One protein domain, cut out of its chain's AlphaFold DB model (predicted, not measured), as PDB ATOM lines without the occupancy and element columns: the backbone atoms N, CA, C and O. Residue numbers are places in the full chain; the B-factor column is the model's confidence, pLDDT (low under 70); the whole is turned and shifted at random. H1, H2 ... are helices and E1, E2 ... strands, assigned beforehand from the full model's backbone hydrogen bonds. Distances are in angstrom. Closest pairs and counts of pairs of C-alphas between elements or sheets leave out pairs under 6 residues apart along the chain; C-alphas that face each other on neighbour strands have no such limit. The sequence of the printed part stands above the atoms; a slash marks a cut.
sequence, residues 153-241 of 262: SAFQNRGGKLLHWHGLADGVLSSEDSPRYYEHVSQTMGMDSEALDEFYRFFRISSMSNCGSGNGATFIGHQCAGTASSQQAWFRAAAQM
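Overview. This is residues 153 to 241 of the 262 residues of the protein "Carboxylic ester hydrolase" of Colletotrichum salicis (UniProt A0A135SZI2). A ribbon of two parallel strands, E1 and E2, runs through the middle, with the long helix H2 passing over one face and H4 lying beyond the opposite face near E1. The short helices H1 and H3 lie toward the end where both strands begin, while the long link of residues 206 to 229 loops past the end where they finish before reaching H4. The printed part has 89 residues with four named helices and two named strands, in the order H1, E1, H2, H3, E2, H4. The class is mixed, helices and strands, though under half of the residues, 44, are in named elements. The whole is only just compact, close to loose, with a radius of gyration of the C-alphas of 14.1 A and spans of 37 by 29 by 18 A.

Arrangement. H1, residues 153 to 157, is close to but not clearly touching H2, residues 177 to 189; their closest C-alphas, of Ser 153 and Met 189, are 7.4 A apart. E1, residues 162 to 167, and E2, residues 200 to 205, are parallel neighbours with 17 degrees between their directions; N 164 and O 201, at 2.9 A, and N 203 and O 164, at 2.8 A, are within hydrogen-bond range. The closest C-alphas of H2 and E1 are those of His 166 and Ser 178, 6.9 A apart; those of H2 and E2 are Tyr 182 and Phe 202, 7.2 A apart. H3, residues 193 to 196, is close to but not clearly touching H2, with Ser 186 and Leu 196 the closest C-alphas at 7.1 A. H3 and E2 are near each other, with 6 pairs of C-alphas within 10 A. E1, H2, H3 and E2 form a strand-helix-strand unit, two parallel neighbour strands with helices between them along the chain, and its crossover is right-handed. H4, residues 230 to 239, comes closest to E1 at the C-alphas of Leu 163 and Ala 238, 6.5 A apart. H2 and H4 are apart. Every O i to N i+4 pair is within hydrogen-bond range in H1 and H2, and 5 of 6 are in H4; H3 is too short for such a pair.

Along the chain. H1 begins at C-alpha 153, (-13.302, 26.875, 22.552), and is 5.9 A long. E1 measures 16.8 A, H2 18.5 A, H3 4.9 A and E2 16.2 A from first to last C-alpha. E2 ends at C-alpha 205, (-32.076, 16.261, 7.412). H4 is 14.8 A long and ends at C-alpha 239, (-12.295, 20.015, 5.420).

Size, cuts and confidence. The two C-alphas farthest apart are those of Gly 190 and Thr 227, 40.7 A. The printed part has no cut. The link from E2 to H4 is long, with 24 residues. The mean pLDDT of the printed part is 86.6, and residues 224 to 241 are under 70.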
ATOM      1  N   SER A 153     -14.509  26.093  22.871       98.44
ATOM      2  CA  SER A 153     -13.302  26.875  22.552       98.44
ATOM      3  C   SER A 153     -12.053  26.004  22.469       98.44
ATOM      4  O   SER A 153     -11.214  26.175  21.589       98.44
ATOM      5  N   ALA A 154     -11.912  25.012  23.354       98.44
ATOM      6  CA  ALA A 154     -10.759  24.116  23.329       98.44
ATOM      7  C   ALA A 154     -10.702  23.246  22.057       98.44
ATOM      8  O   ALA A 154      -9.609  22.930  21.583       98.44
ATOM      9  N   PHE A 155     -11.854  22.842  21.515       98.25
ATOM     10  CA  PHE A 155     -11.944  22.090  20.263       98.25
ATOM     11  C   PHE A 155     -11.644  22.998  19.063       98.25
ATOM     12  O   PHE A 155     -10.786  22.655  18.246       98.25
ATOM     13  N   GLN A 156     -12.259  24.183  19.026       97.25
ATOM     14  CA  GLN A 156     -12.020  25.208  18.007       97.25
ATOM     15  C   GLN A 156     -10.541  25.630  17.950       97.25
ATOM     16  O   GLN A 156      -9.930  25.587  16.884       97.25
ATOM     17  N   ASN A 157      -9.920  25.943  19.095       97.56
ATOM     18  CA  ASN A 157      -8.528  26.409  19.192       97.56
ATOM     19  C   ASN A 157      -7.492  25.381  18.710       97.56
ATOM     20  O   ASN A 157      -6.365  25.743  18.379       97.56
ATOM     21  N   ARG A 158      -7.851  24.092  18.667       97.62
ATOM     22  CA  ARG A 158      -7.006  23.030  18.094       97.62
ATOM     23  C   ARG A 158      -7.269  22.790  16.602       97.62
ATOM     24  O   ARG A 158      -6.728  21.840  16.044       97.62
ATOM     25  N   GLY A 159      -8.093  23.623  15.964       95.62
ATOM     26  CA  GLY A 159      -8.494  23.487  14.566       95.62
ATOM     27  C   GLY A 159      -9.541  22.399  14.320       95.62
ATOM     28  O   GLY A 159      -9.688  21.949  13.185       95.62
ATOM     29  N   GLY A 160     -10.246  21.946  15.364       96.00
ATOM     30  CA  GLY A 160     -11.299  20.940  15.241       96.00
ATOM     31  C   GLY A 160     -12.461  21.435  14.383       96.00
ATOM     32  O   GLY A 160     -12.820  22.608  14.443       96.00
ATOM     33  N   LYS A 161     -13.052  20.535  13.588       94.25
ATOM     34  CA  LYS A 161     -14.254  20.791  12.781       94.25
ATOM     35  C   LYS A 161     -15.345  19.801  13.176       94.25
ATOM     36  O   LYS A 161     -15.100  18.595  13.194       94.25
ATOM     37  N   LEU A 162     -16.523  20.313  13.508       94.12
ATOM     38  CA  LEU A 162     -17.691  19.565  13.939       94.12
ATOM     39  C   LEU A 162     -18.802  19.714  12.902       94.12
ATOM     40  O   LEU A 162     -19.323  20.800  12.654       94.12
ATOM     41  N   LEU A 163     -19.179  18.576  12.340       92.88
ATOM     42  CA  LEU A 163     -20.370  18.423  11.529       92.88
ATOM     43  C   LEU A 163     -21.410  17.657  12.348       92.88
ATOM     44  O   LEU A 163     -21.237  16.472  12.626       92.88
ATOM     45  N   HIS A 164     -22.478  18.341  12.741       96.19
ATOM     46  CA  HIS A 164     -23.614  17.775  13.466       96.19
ATOM     47  C   HIS A 164     -24.786  17.657  12.496       96.19
ATOM     48  O   HIS A 164     -25.036  18.560  11.704       96.19
ATOM     49  N   TRP A 165     -25.531  16.562  12.553       95.62
ATOM     50  CA  TRP A 165     -26.787  16.421  11.833       95.62
ATOM     51  C   TRP A 165     -27.834  15.717  12.693       95.62
ATOM     52  O   TRP A 165     -27.483  14.997  13.626       95.62
ATOM     53  N   HIS A 166     -29.109  15.917  12.368       97.38
ATOM     54  CA  HIS A 166     -30.225  15.186  12.971       97.38
ATOM     55  C   HIS A 166     -31.321  14.971  11.921       97.38
ATOM     56  O   HIS A 166     -31.633  15.885  11.154       97.38
ATOM     57  N   GLY A 167     -31.890  13.767  11.868       96.31
ATOM     58  CA  GLY A 167     -33.044  13.472  11.023       96.31
ATOM     59  C   GLY A 167     -34.339  14.079  11.567       96.31
ATOM     60  O   GLY A 167     -34.666  13.917  12.736       96.31
ATOM     61  N   LEU A 168     -35.099  14.781  10.728       96.19
ATOM     62  CA  LEU A 168     -36.307  15.486  11.171       96.19
ATOM     63  C   LEU A 168     -37.522  14.571  11.376       96.19
ATOM     64  O   LEU A 168     -38.488  14.984  12.008       96.19
ATOM     65  N   ALA A 169     -37.460  13.319  10.925       95.94
ATOM     66  CA  ALA A 169     -38.464  12.294  11.202       95.94
ATOM     67  C   ALA A 169     -37.977  11.269  12.247       95.94
ATOM     68  O   ALA A 169     -38.525  10.173  12.326       95.94
ATOM     69  N   ASP A 170     -36.949  11.581  13.043       96.75
ATOM     70  CA  ASP A 170     -36.413  10.680  14.069       96.75
ATOM     71  C   ASP A 170     -37.464  10.315  15.137       96.75
ATOM     72  O   ASP A 170     -37.901  11.141  15.927       96.75
ATOM     73  N   GLY A 171     -37.912   9.058  15.156       93.94
ATOM     74  CA  GLY A 171     -38.897   8.582  16.136       93.94
ATOM     75  C   GLY A 171     -38.304   8.054  17.445       93.94
ATOM     76  O   GLY A 171     -39.036   7.435  18.218       93.94
ATOM     77  N   VAL A 172     -36.992   8.193  17.654       93.62
ATOM     78  CA  VAL A 172     -36.248   7.684  18.816       93.62
ATOM     79  C   VAL A 172     -35.763   8.839  19.687       93.62
ATOM     80  O   VAL A 172     -36.017   8.838  20.890       93.62
ATOM     81  N   LEU A 173     -35.082   9.812  19.081       95.06
ATOM     82  CA  LEU A 173     -34.569  11.019  19.723       95.06
ATOM     83  C   LEU A 173     -35.273  12.228  19.118       95.06
ATOM     84  O   LEU A 173     -35.506  12.272  17.914       95.06
ATOM     85  N   SER A 174     -35.632  13.208  19.949       96.25
ATOM     86  CA  SER A 174     -36.291  14.395  19.411       96.25
ATOM     87  C   SER A 174     -35.291  15.236  18.629       96.25
ATOM     88  O   SER A 174     -34.268  15.668  19.171       96.25
ATOM     89  N   SER A 175     -35.622  15.537  17.376       96.69
ATOM     90  CA  SER A 175     -34.810  16.426  16.547       96.69
ATOM     91  C   SER A 175     -34.897  17.891  16.973       96.69
ATOM     92  O   SER A 175     -34.097  18.703  16.511       96.69
ATOM     93  N   GLU A 176     -35.790  18.235  17.911       96.19
ATOM     94  CA  GLU A 176     -35.831  19.558  18.540       96.19
ATOM     95  C   GLU A 176     -34.681  19.788  19.525       96.19
ATOM     96  O   GLU A 176     -34.382  20.936  19.856       96.19
ATOM     97  N   ASP A 177     -34.004  18.732  19.983       97.94
ATOM     98  CA  ASP A 177     -32.936  18.862  20.977       97.94
ATOM     99  C   ASP A 177     -31.615  19.359  20.370       97.94
ATOM    100  O   ASP A 177     -30.936  20.215  20.937       97.94
ATOM    101  N   SER A 178     -31.284  18.920  19.154       98.12
ATOM    102  CA  SER A 178     -30.067  19.355  18.455       98.12
ATOM    103  C   SER A 178     -30.007  20.867  18.168       98.12
ATOM    104  O   SER A 178     -28.957  21.461  18.428       98.12
ATOM    105  N   PRO A 179     -31.081  21.534  17.691       96.94
ATOM    106  CA  PRO A 179     -31.129  22.992  17.605       96.94
ATOM    107  C   PRO A 179     -30.924  23.684  18.957       96.94
ATOM    108  O   PRO A 179     -30.254  24.712  19.009       96.94
ATOM    109  N   ARG A 180     -31.453  23.123  20.058       97.62
ATOM    110  CA  ARG A 180     -31.236  23.677  21.407       97.62
ATOM    111  C   ARG A 180     -29.767  23.614  21.801       97.62
ATOM    112  O   ARG A 180     -29.270  24.568  22.387       97.62
ATOM    113  N   TYR A 181     -29.076  22.524  21.473       98.69
ATOM    114  CA  TYR A 181     -27.639  22.418  21.712       98.69
ATOM    115  C   TYR A 181     -26.840  23.405  20.851       98.69
ATOM    116  O   TYR A 181     -25.954  24.083  21.365       98.69
ATOM    117  N   TYR A 182     -27.181  23.545  19.563       98.62
ATOM    118  CA  TYR A 182     -26.540  24.527  18.678       98.62
ATOM    119  C   TYR A 182     -26.672  25.954  19.235       98.62
ATOM    120  O   TYR A 182     -25.677  26.668  19.361       98.62
ATOM    121  N   GLU A 183     -27.882  26.336  19.648       98.19
ATOM    122  CA  GLU A 183     -28.151  27.629  20.279       98.19
ATOM    123  C   GLU A 183     -27.424  27.772  21.627       98.19
ATOM    124  O   GLU A 183     -26.870  28.826  21.926       98.19
ATOM    125  N   HIS A 184     -27.358  26.708  22.433       98.62
ATOM    126  CA  HIS A 184     -26.618  26.721  23.693       98.62
ATOM    127  C   HIS A 184     -25.122  26.998  23.480       98.62
ATOM    128  O   HIS A 184     -24.544  27.803  24.213       98.62
ATOM    129  N   VAL A 185     -24.504  26.390  22.462       98.81
ATOM    130  CA  VAL A 185     -23.107  26.653  22.083       98.81
ATOM    131  C   VAL A 185     -22.932  28.098  21.609       98.81
ATOM    132  O   VAL A 185     -22.042  28.793  22.101       98.81
ATOM    133  N   SER A 186     -23.813  28.574  20.720       98.56
ATOM    134  CA  SER A 186     -23.830  29.963  20.235       98.56
ATOM    135  C   SER A 186     -23.848  30.966  21.392       98.56
ATOM    136  O   SER A 186     -22.962  31.818  21.503       98.56
ATOM    137  N   GLN A 187     -24.799  30.808  22.315       98.69
ATOM    138  CA  GLN A 187     -24.962  31.683  23.474       98.69
ATOM    139  C   GLN A 187     -23.778  31.600  24.442       98.69
ATOM    140  O   GLN A 187     -23.336  32.626  24.956       98.69
ATOM    141  N   THR A 188     -23.254  30.398  24.690       98.81
ATOM    142  CA  THR A 188     -22.158  30.183  25.648       98.81
ATOM    143  C   THR A 188     -20.844  30.775  25.146       98.81
ATOM    144  O   THR A 188     -20.117  31.400  25.916       98.81
ATOM    145  N   MET A 189     -20.549  30.615  23.855       98.50
ATOM    146  CA  MET A 189     -19.333  31.147  23.235       98.50
ATOM    147  C   MET A 189     -19.478  32.609  22.786       98.50
ATOM    148  O   MET A 189     -18.483  33.234  22.419       98.50
ATOM    149  N   GLY A 190     -20.696  33.165  22.807       98.38
ATOM    150  CA  GLY A 190     -20.983  34.507  22.300       98.38
ATOM    151  C   GLY A 190     -20.740  34.628  20.793       98.38
ATOM    152  O   GLY A 190     -20.266  35.665  20.331       98.38
ATOM    153  N   MET A 191     -21.015  33.558  20.046       97.69
ATOM    154  CA  MET A 191     -20.781  33.446  18.606       97.69
ATOM    155  C   MET A 191     -22.111  33.310  17.878       97.69
ATOM    156  O   MET A 191     -22.906  32.442  18.223       97.69
ATOM    157  N   ASP A 192     -22.352  34.137  16.866       96.50
ATOM    158  CA  ASP A 192     -23.477  33.937  15.952       96.50
ATOM    159  C   ASP A 192     -23.221  32.753  15.002       96.50
ATOM    160  O   ASP A 192     -22.176  32.097  15.045       96.50
ATOM    161  N   SER A 193     -24.195  32.451  14.141       93.38
ATOM    162  CA  SER A 193     -24.083  31.336  13.201       93.38
ATOM    163  C   SER A 193     -22.913  31.491  12.225       93.38
ATOM    164  O   SER A 193     -22.288  30.494  11.882       93.38
ATOM    165  N   GLU A 194     -22.587  32.718  11.803       93.31
ATOM    166  CA  GLU A 194     -21.479  32.975  10.873       93.31
ATOM    167  C   GLU A 194     -20.127  32.665  11.533       93.31
ATOM    168  O   GLU A 194     -19.284  31.994  10.936       93.31
ATOM    169  N   ALA A 195     -19.944  33.066  12.794       94.06
ATOM    170  CA  ALA A 195     -18.755  32.722  13.567       94.06
ATOM    171  C   ALA A 195     -18.670  31.215  13.877       94.06
ATOM    172  O   ALA A 195     -17.589  30.622  13.810       94.06
ATOM    173  N   LEU A 196     -19.798  30.566  14.192       95.50
ATOM    174  CA  LEU A 196     -19.833  29.117  14.404       95.50
ATOM    175  C   LEU A 196     -19.496  28.343  13.127       95.50
ATOM    176  O   LEU A 196     -18.776  27.348  13.207       95.50
ATOM    177  N   ASP A 197     -19.925  28.812  11.952       93.75
ATOM    178  CA  ASP A 197     -19.726  28.134  10.666       93.75
ATOM    179  C   ASP A 197     -18.254  27.886  10.305       93.75
ATOM    180  O   ASP A 197     -17.965  27.037   9.446       93.75
ATOM    181  N   GLU A 198     -17.318  28.569  10.969       92.94
ATOM    182  CA  GLU A 198     -15.888  28.300  10.868       92.94
ATOM    183  C   GLU A 198     -15.509  26.908  11.389       92.94
ATOM    184  O   GLU A 198     -14.581  26.295  10.855       92.94
ATOM    185  N   PHE A 199     -16.182  26.389  12.420       96.25
ATOM    186  CA  PHE A 199     -15.787  25.142  13.088       96.25
ATOM    187  C   PHE A 199     -16.939  24.216  13.488       96.25
ATOM    188  O   PHE A 199     -16.685  23.033  13.690       96.25
ATOM    189  N   TYR A 200     -18.176  24.696  13.574       97.50
ATOM    190  CA  TYR A 200     -19.352  23.930  13.966       97.50
ATOM    191  C   TYR A 200     -20.552  24.256  13.066       97.50
ATOM    192  O   TYR A 200     -21.130  25.333  13.140       97.50
ATOM    193  N   ARG A 201     -20.965  23.282  12.243       95.62
ATOM    194  CA  ARG A 201     -22.178  23.366  11.413       95.62
ATOM    195  C   ARG A 201     -23.179  22.291  11.804       95.62
ATOM    196  O   ARG A 201     -22.803  21.137  12.027       95.62
ATOM    197  N   PHE A 202     -24.452  22.671  11.843       95.62
ATOM    198  CA  PHE A 202     -25.568  21.777  12.130       95.62
ATOM    199  C   PHE A 202     -26.508  21.651  10.923       95.62
ATOM    200  O   PHE A 202     -26.990  22.647  10.394       95.62
ATOM    201  N   PHE A 203     -26.782  20.414  10.503       94.50
ATOM    202  CA  PHE A 203     -27.629  20.088   9.357       94.50
ATOM    203  C   PHE A 203     -28.887  19.340   9.793       94.50
ATOM    204  O   PHE A 203     -28.836  18.259  10.382       94.50
ATOM    205  N   ARG A 204     -30.041  19.900   9.453       94.31
ATOM    206  CA  ARG A 204     -31.348  19.277   9.664       94.31
ATOM    207  C   ARG A 204     -31.695  18.458   8.426       94.31
ATOM    208  O   ARG A 204     -31.791  19.027   7.346       94.31
ATOM    209  N   ILE A 205     -31.840  17.140   8.561       94.44
ATOM    210  CA  ILE A 205     -32.076  16.261   7.412       94.44
ATOM    211  C   ILE A 205     -33.557  15.912   7.331       94.44
ATOM    212  O   ILE A 205     -34.058  15.078   8.088       94.44
ATOM    213  N   SER A 206     -34.251  16.563   6.402       93.00
ATOM    214  CA  SER A 206     -35.664  16.335   6.114       93.00
ATOM    215  C   SER A 206     -35.972  14.853   5.881       93.00
ATOM    216  O   SER A 206     -35.173  14.124   5.284       93.00
ATOM    217  N   SER A 207     -37.127  14.393   6.374       90.88
ATOM    218  CA  SER A 207     -37.649  13.013   6.291       90.88
ATOM    219  C   SER A 207     -36.791  11.882   6.885       90.88
ATOM    220  O   SER A 207     -37.252  10.740   6.947       90.88
ATOM    221  N   MET A 208     -35.551  12.147   7.305       93.38
ATOM    222  CA  MET A 208     -34.658  11.121   7.838       93.38
ATOM    223  C   MET A 208     -35.162  10.641   9.199       93.38
ATOM    224  O   MET A 208     -35.396  11.447  10.099       93.38
ATOM    225  N   SER A 209     -35.310   9.322   9.335       93.88
ATOM    226  CA  SER A 209     -35.614   8.663  10.608       93.88
ATOM    227  C   SER A 209     -34.342   8.527  11.456       93.88
ATOM    228  O   SER A 209     -33.281   9.044  11.101       93.88
ATOM    229  N   ASN A 210     -34.412   7.813  12.578       93.88
ATOM    230  CA  ASN A 210     -33.266   7.630  13.455       93.88
ATOM    231  C   ASN A 210     -32.075   7.038  12.710       93.88
ATOM    232  O   ASN A 210     -32.078   5.879  12.285       93.88
ATOM    233  N   CYS A 211     -31.034   7.854  12.608       90.50
ATOM    234  CA  CYS A 211     -29.771   7.505  11.996       90.50
ATOM    235  C   CYS A 211     -29.849   7.051  10.525       90.50
ATOM    236  O   CYS A 211     -28.889   6.459  10.044       90.50
ATOM    237  N   GLY A 212     -30.922   7.310   9.779       88.25
ATOM    238  CA  GLY A 212     -31.045   6.912   8.372       88.25
ATOM    239  C   GLY A 212     -32.463   6.493   7.997       88.25
ATOM    240  O   GLY A 212     -33.400   6.698   8.762       88.25
ATOM    241  N   SER A 213     -32.624   5.906   6.803       87.19
ATOM    242  CA  SER A 213     -33.946   5.606   6.219       87.19
ATOM    243  C   SER A 213     -34.836   6.859   6.124       87.19
ATOM    244  O   SER A 213     -34.349   7.974   6.282       87.19
ATOM    245  N   GLY A 214     -36.120   6.699   5.801       87.25
ATOM    246  CA  GLY A 214     -37.042   7.812   5.540       87.25
ATOM    247  C   GLY A 214     -37.462   7.892   4.073       87.25
ATOM    248  O   GLY A 214     -36.902   7.193   3.228       87.25
ATOM    249  N   ASN A 215     -38.480   8.701   3.784       86.00
ATOM    250  CA  ASN A 215     -39.129   8.785   2.470       86.00
ATOM    251  C   ASN A 215     -38.576   9.889   1.544       86.00
ATOM    252  O   ASN A 215     -39.125  10.075   0.462       86.00
ATOM    253  N   GLY A 216     -37.489  10.573   1.919       86.88
ATOM    254  CA  GLY A 216     -36.835  11.610   1.110       86.88
ATOM    255  C   GLY A 216     -35.334  11.389   0.880       86.88
ATOM    256  O   GLY A 216     -34.844  10.260   0.792       86.88
ATOM    257  N   ALA A 217     -34.577  12.484   0.757       86.69
ATOM    258  CA  ALA A 217     -33.148  12.480   0.418       86.69
ATOM    259  C   ALA A 217     -32.239  12.200   1.634       86.69
ATOM    260  O   ALA A 217     -31.436  13.031   2.050       86.69
ATOM    261  N   THR A 218     -32.355  11.005   2.215       86.50
ATOM    262  CA  THR A 218     -31.783  10.686   3.537       86.50
ATOM    263  C   THR A 218     -30.416   9.990   3.489       86.50
ATOM    264  O   THR A 218     -29.773   9.771   4.514       86.50
ATOM    265  N   PHE A 219     -29.904   9.664   2.302       85.56
ATOM    266  CA  PHE A 219     -28.580   9.059   2.137       85.56
ATOM    267  C   PHE A 219     -27.486  10.128   2.105       85.56
ATOM    268  O   PHE A 219     -26.946  10.465   1.055       85.56
ATOM    269  N   ILE A 220     -27.139  10.648   3.280       81.75
ATOM    270  CA  ILE A 220     -26.107  11.686   3.415       81.75
ATOM    271  C   ILE A 220     -24.685  11.115   3.444       81.75
ATOM    272  O   ILE A 220     -23.725  11.856   3.290       81.75
ATOM    273  N   GLY A 221     -24.522   9.802   3.631       78.44
ATOM    274  CA  GLY A 221     -23.216   9.136   3.626       78.44
ATOM    275  C   GLY A 221     -22.514   9.042   4.984       78.44
ATOM    276  O   GLY A 221     -21.319   8.758   5.042       78.44
ATOM    277  N   HIS A 222     -23.255   9.236   6.075       77.62
ATOM    278  CA  HIS A 222     -22.806   9.013   7.455       77.62
ATOM    279  C   HIS A 222     -22.657   7.522   7.806       77.62
ATOM    280  O   HIS A 222     -21.946   7.173   8.746       77.62
ATOM    281  N   GLN A 223     -23.298   6.633   7.042       74.81
ATOM    282  CA  GLN A 223     -23.218   5.178   7.190       74.81
ATOM    283  C   GLN A 223     -22.774   4.495   5.891       74.81
ATOM    284  O   GLN A 223     -22.945   5.014   4.784       74.81
ATOM    285  N   CYS A 224     -22.220   3.288   6.024       63.03
ATOM    286  CA  CYS A 224     -21.825   2.431   4.906       63.03
ATOM    287  C   CYS A 224     -23.048   1.750   4.267       63.03
ATOM    288  O   CYS A 224     -23.186   0.532   4.320       63.03
ATOM    289  N   ALA A 225     -23.939   2.528   3.659       54.66
ATOM    290  CA  ALA A 225     -25.028   2.023   2.830       54.66
ATOM    291  C   ALA A 225     -24.765   2.407   1.362       54.66
ATOM    292  O   ALA A 225     -25.309   3.383   0.860       54.66
ATOM    293  N   GLY A 226     -23.901   1.636   0.684       47.47
ATOM    294  CA  GLY A 226     -23.652   1.735  -0.764       47.47
ATOM    295  C   GLY A 226     -22.420   2.559  -1.174       47.47
ATOM    296  O   GLY A 226     -22.303   3.716  -0.799       47.47
ATOM    297  N   THR A 227     -21.535   1.896  -1.941       43.62
ATOM    298  CA  THR A 227     -20.250   2.309  -2.564       43.62
ATOM    299  C   THR A 227     -19.247   3.101  -1.701       43.62
ATOM    300  O   THR A 227     -19.573   3.973  -0.910       43.62
ATOM    301  N   ALA A 228     -17.959   2.777  -1.852       43.53
ATOM    302  CA  ALA A 228     -16.831   3.209  -1.012       43.53
ATOM    303  C   ALA A 228     -16.525   4.734  -0.972       43.53
ATOM    304  O   ALA A 228     -15.433   5.133  -0.572       43.53
ATOM    305  N   SER A 229     -17.458   5.597  -1.384       50.25
ATOM    306  CA  SER A 229     -17.308   7.053  -1.494       50.25
ATOM    307  C   SER A 229     -18.053   7.867  -0.423       50.25
ATOM    308  O   SER A 229     -17.852   9.079  -0.367       50.25
ATOM    309  N   SER A 230     -18.884   7.252   0.429       49.72
ATOM    310  CA  SER A 230     -19.813   7.981   1.312       49.72
ATOM    311  C   SER A 230     -19.152   8.696   2.502       49.72
ATOM    312  O   SER A 230     -19.366   9.893   2.688       49.72
ATOM    313  N   GLN A 231     -18.253   8.033   3.237       49.88
ATOM    314  CA  GLN A 231     -17.522   8.672   4.346       49.88
ATOM    315  C   GLN A 231     -16.644   9.836   3.865       49.88
ATOM    316  O   GLN A 231     -16.497  10.845   4.553       49.88
ATOM    317  N   GLN A 232     -16.097   9.737   2.650       56.28
ATOM    318  CA  GLN A 232     -15.254  10.789   2.088       56.28
ATOM    319  C   GLN A 232     -16.022  12.096   1.852       56.28
ATOM    320  O   GLN A 232     -15.398  13.149   1.874       56.28
ATOM    321  N   ALA A 233     -17.340  12.059   1.628       62.12
ATOM    322  CA  ALA A 233     -18.134  13.270   1.417       62.12
ATOM    323  C   ALA A 233     -18.260  14.106   2.704       62.12
ATOM    324  O   ALA A 233     -17.976  15.299   2.668       62.12
ATOM    325  N   TRP A 234     -18.567  13.479   3.848       63.31
ATOM    326  CA  TRP A 234     -18.616  14.173   5.147       63.31
ATOM    327  C   TRP A 234     -17.245  14.705   5.570       63.31
ATOM    328  O   TRP A 234     -17.133  15.855   5.984       63.31
ATOM    329  N   PHE A 235     -16.181  13.913   5.405       61.53
ATOM    330  CA  PHE A 235     -14.827  14.390   5.705       61.53
ATOM    331  C   PHE A 235     -14.390  15.534   4.779       61.53
ATOM    332  O   PHE A 235     -13.735  16.467   5.239       61.53
ATOM    333  N   ARG A 236     -14.776  15.503   3.494       65.75
ATOM    334  CA  ARG A 236     -14.532  16.615   2.561       65.75
ATOM    335  C   ARG A 236     -15.309  17.869   2.952       65.75
ATOM    336  O   ARG A 236     -14.709  18.937   2.971       65.75
ATOM    337  N   ALA A 237     -16.583  17.744   3.321       67.44
ATOM    338  CA  ALA A 237     -17.387  18.868   3.793       67.44
ATOM    339  C   ALA A 237     -16.771  19.517   5.046       67.44
ATOM    340  O   ALA A 237     -16.658  20.738   5.108       67.44
ATOM    341  N   ALA A 238     -16.279  18.716   6.000       64.69
ATOM    342  CA  ALA A 238     -15.610  19.230   7.200       64.69
ATOM    343  C   ALA A 238     -14.299  19.950   6.852       64.69
ATOM    344  O   ALA A 238     -13.991  20.996   7.415       64.69
ATOM    345  N   ALA A 239     -13.537  19.411   5.896       63.03
ATOM    346  CA  ALA A 239     -12.295  20.015   5.420       63.03
ATOM    347  C   ALA A 239     -12.511  21.335   4.656       63.03
ATOM    348  O   ALA A 239     -11.583  22.133   4.560       63.03
ATOM    349  N   GLN A 240     -13.716  21.572   4.128       67.62
ATOM    350  CA  GLN A 240     -14.101  22.817   3.454       67.62
ATOM    351  C   GLN A 240     -14.630  23.894   4.423       67.62
ATOM    352  O   GLN A 240     -14.946  24.998   3.987       67.62
ATOM    353  N   MET A 241     -14.728  23.616   5.729       66.19
ATOM    354  CA  MET A 241     -15.138  24.613   6.726       66.19
ATOM    355  C   MET A 241     -13.988  25.591   7.038       66.19
ATOM    356  O   MET A 241     -12.990  25.216   7.661       66.19
TER     357      MET A 241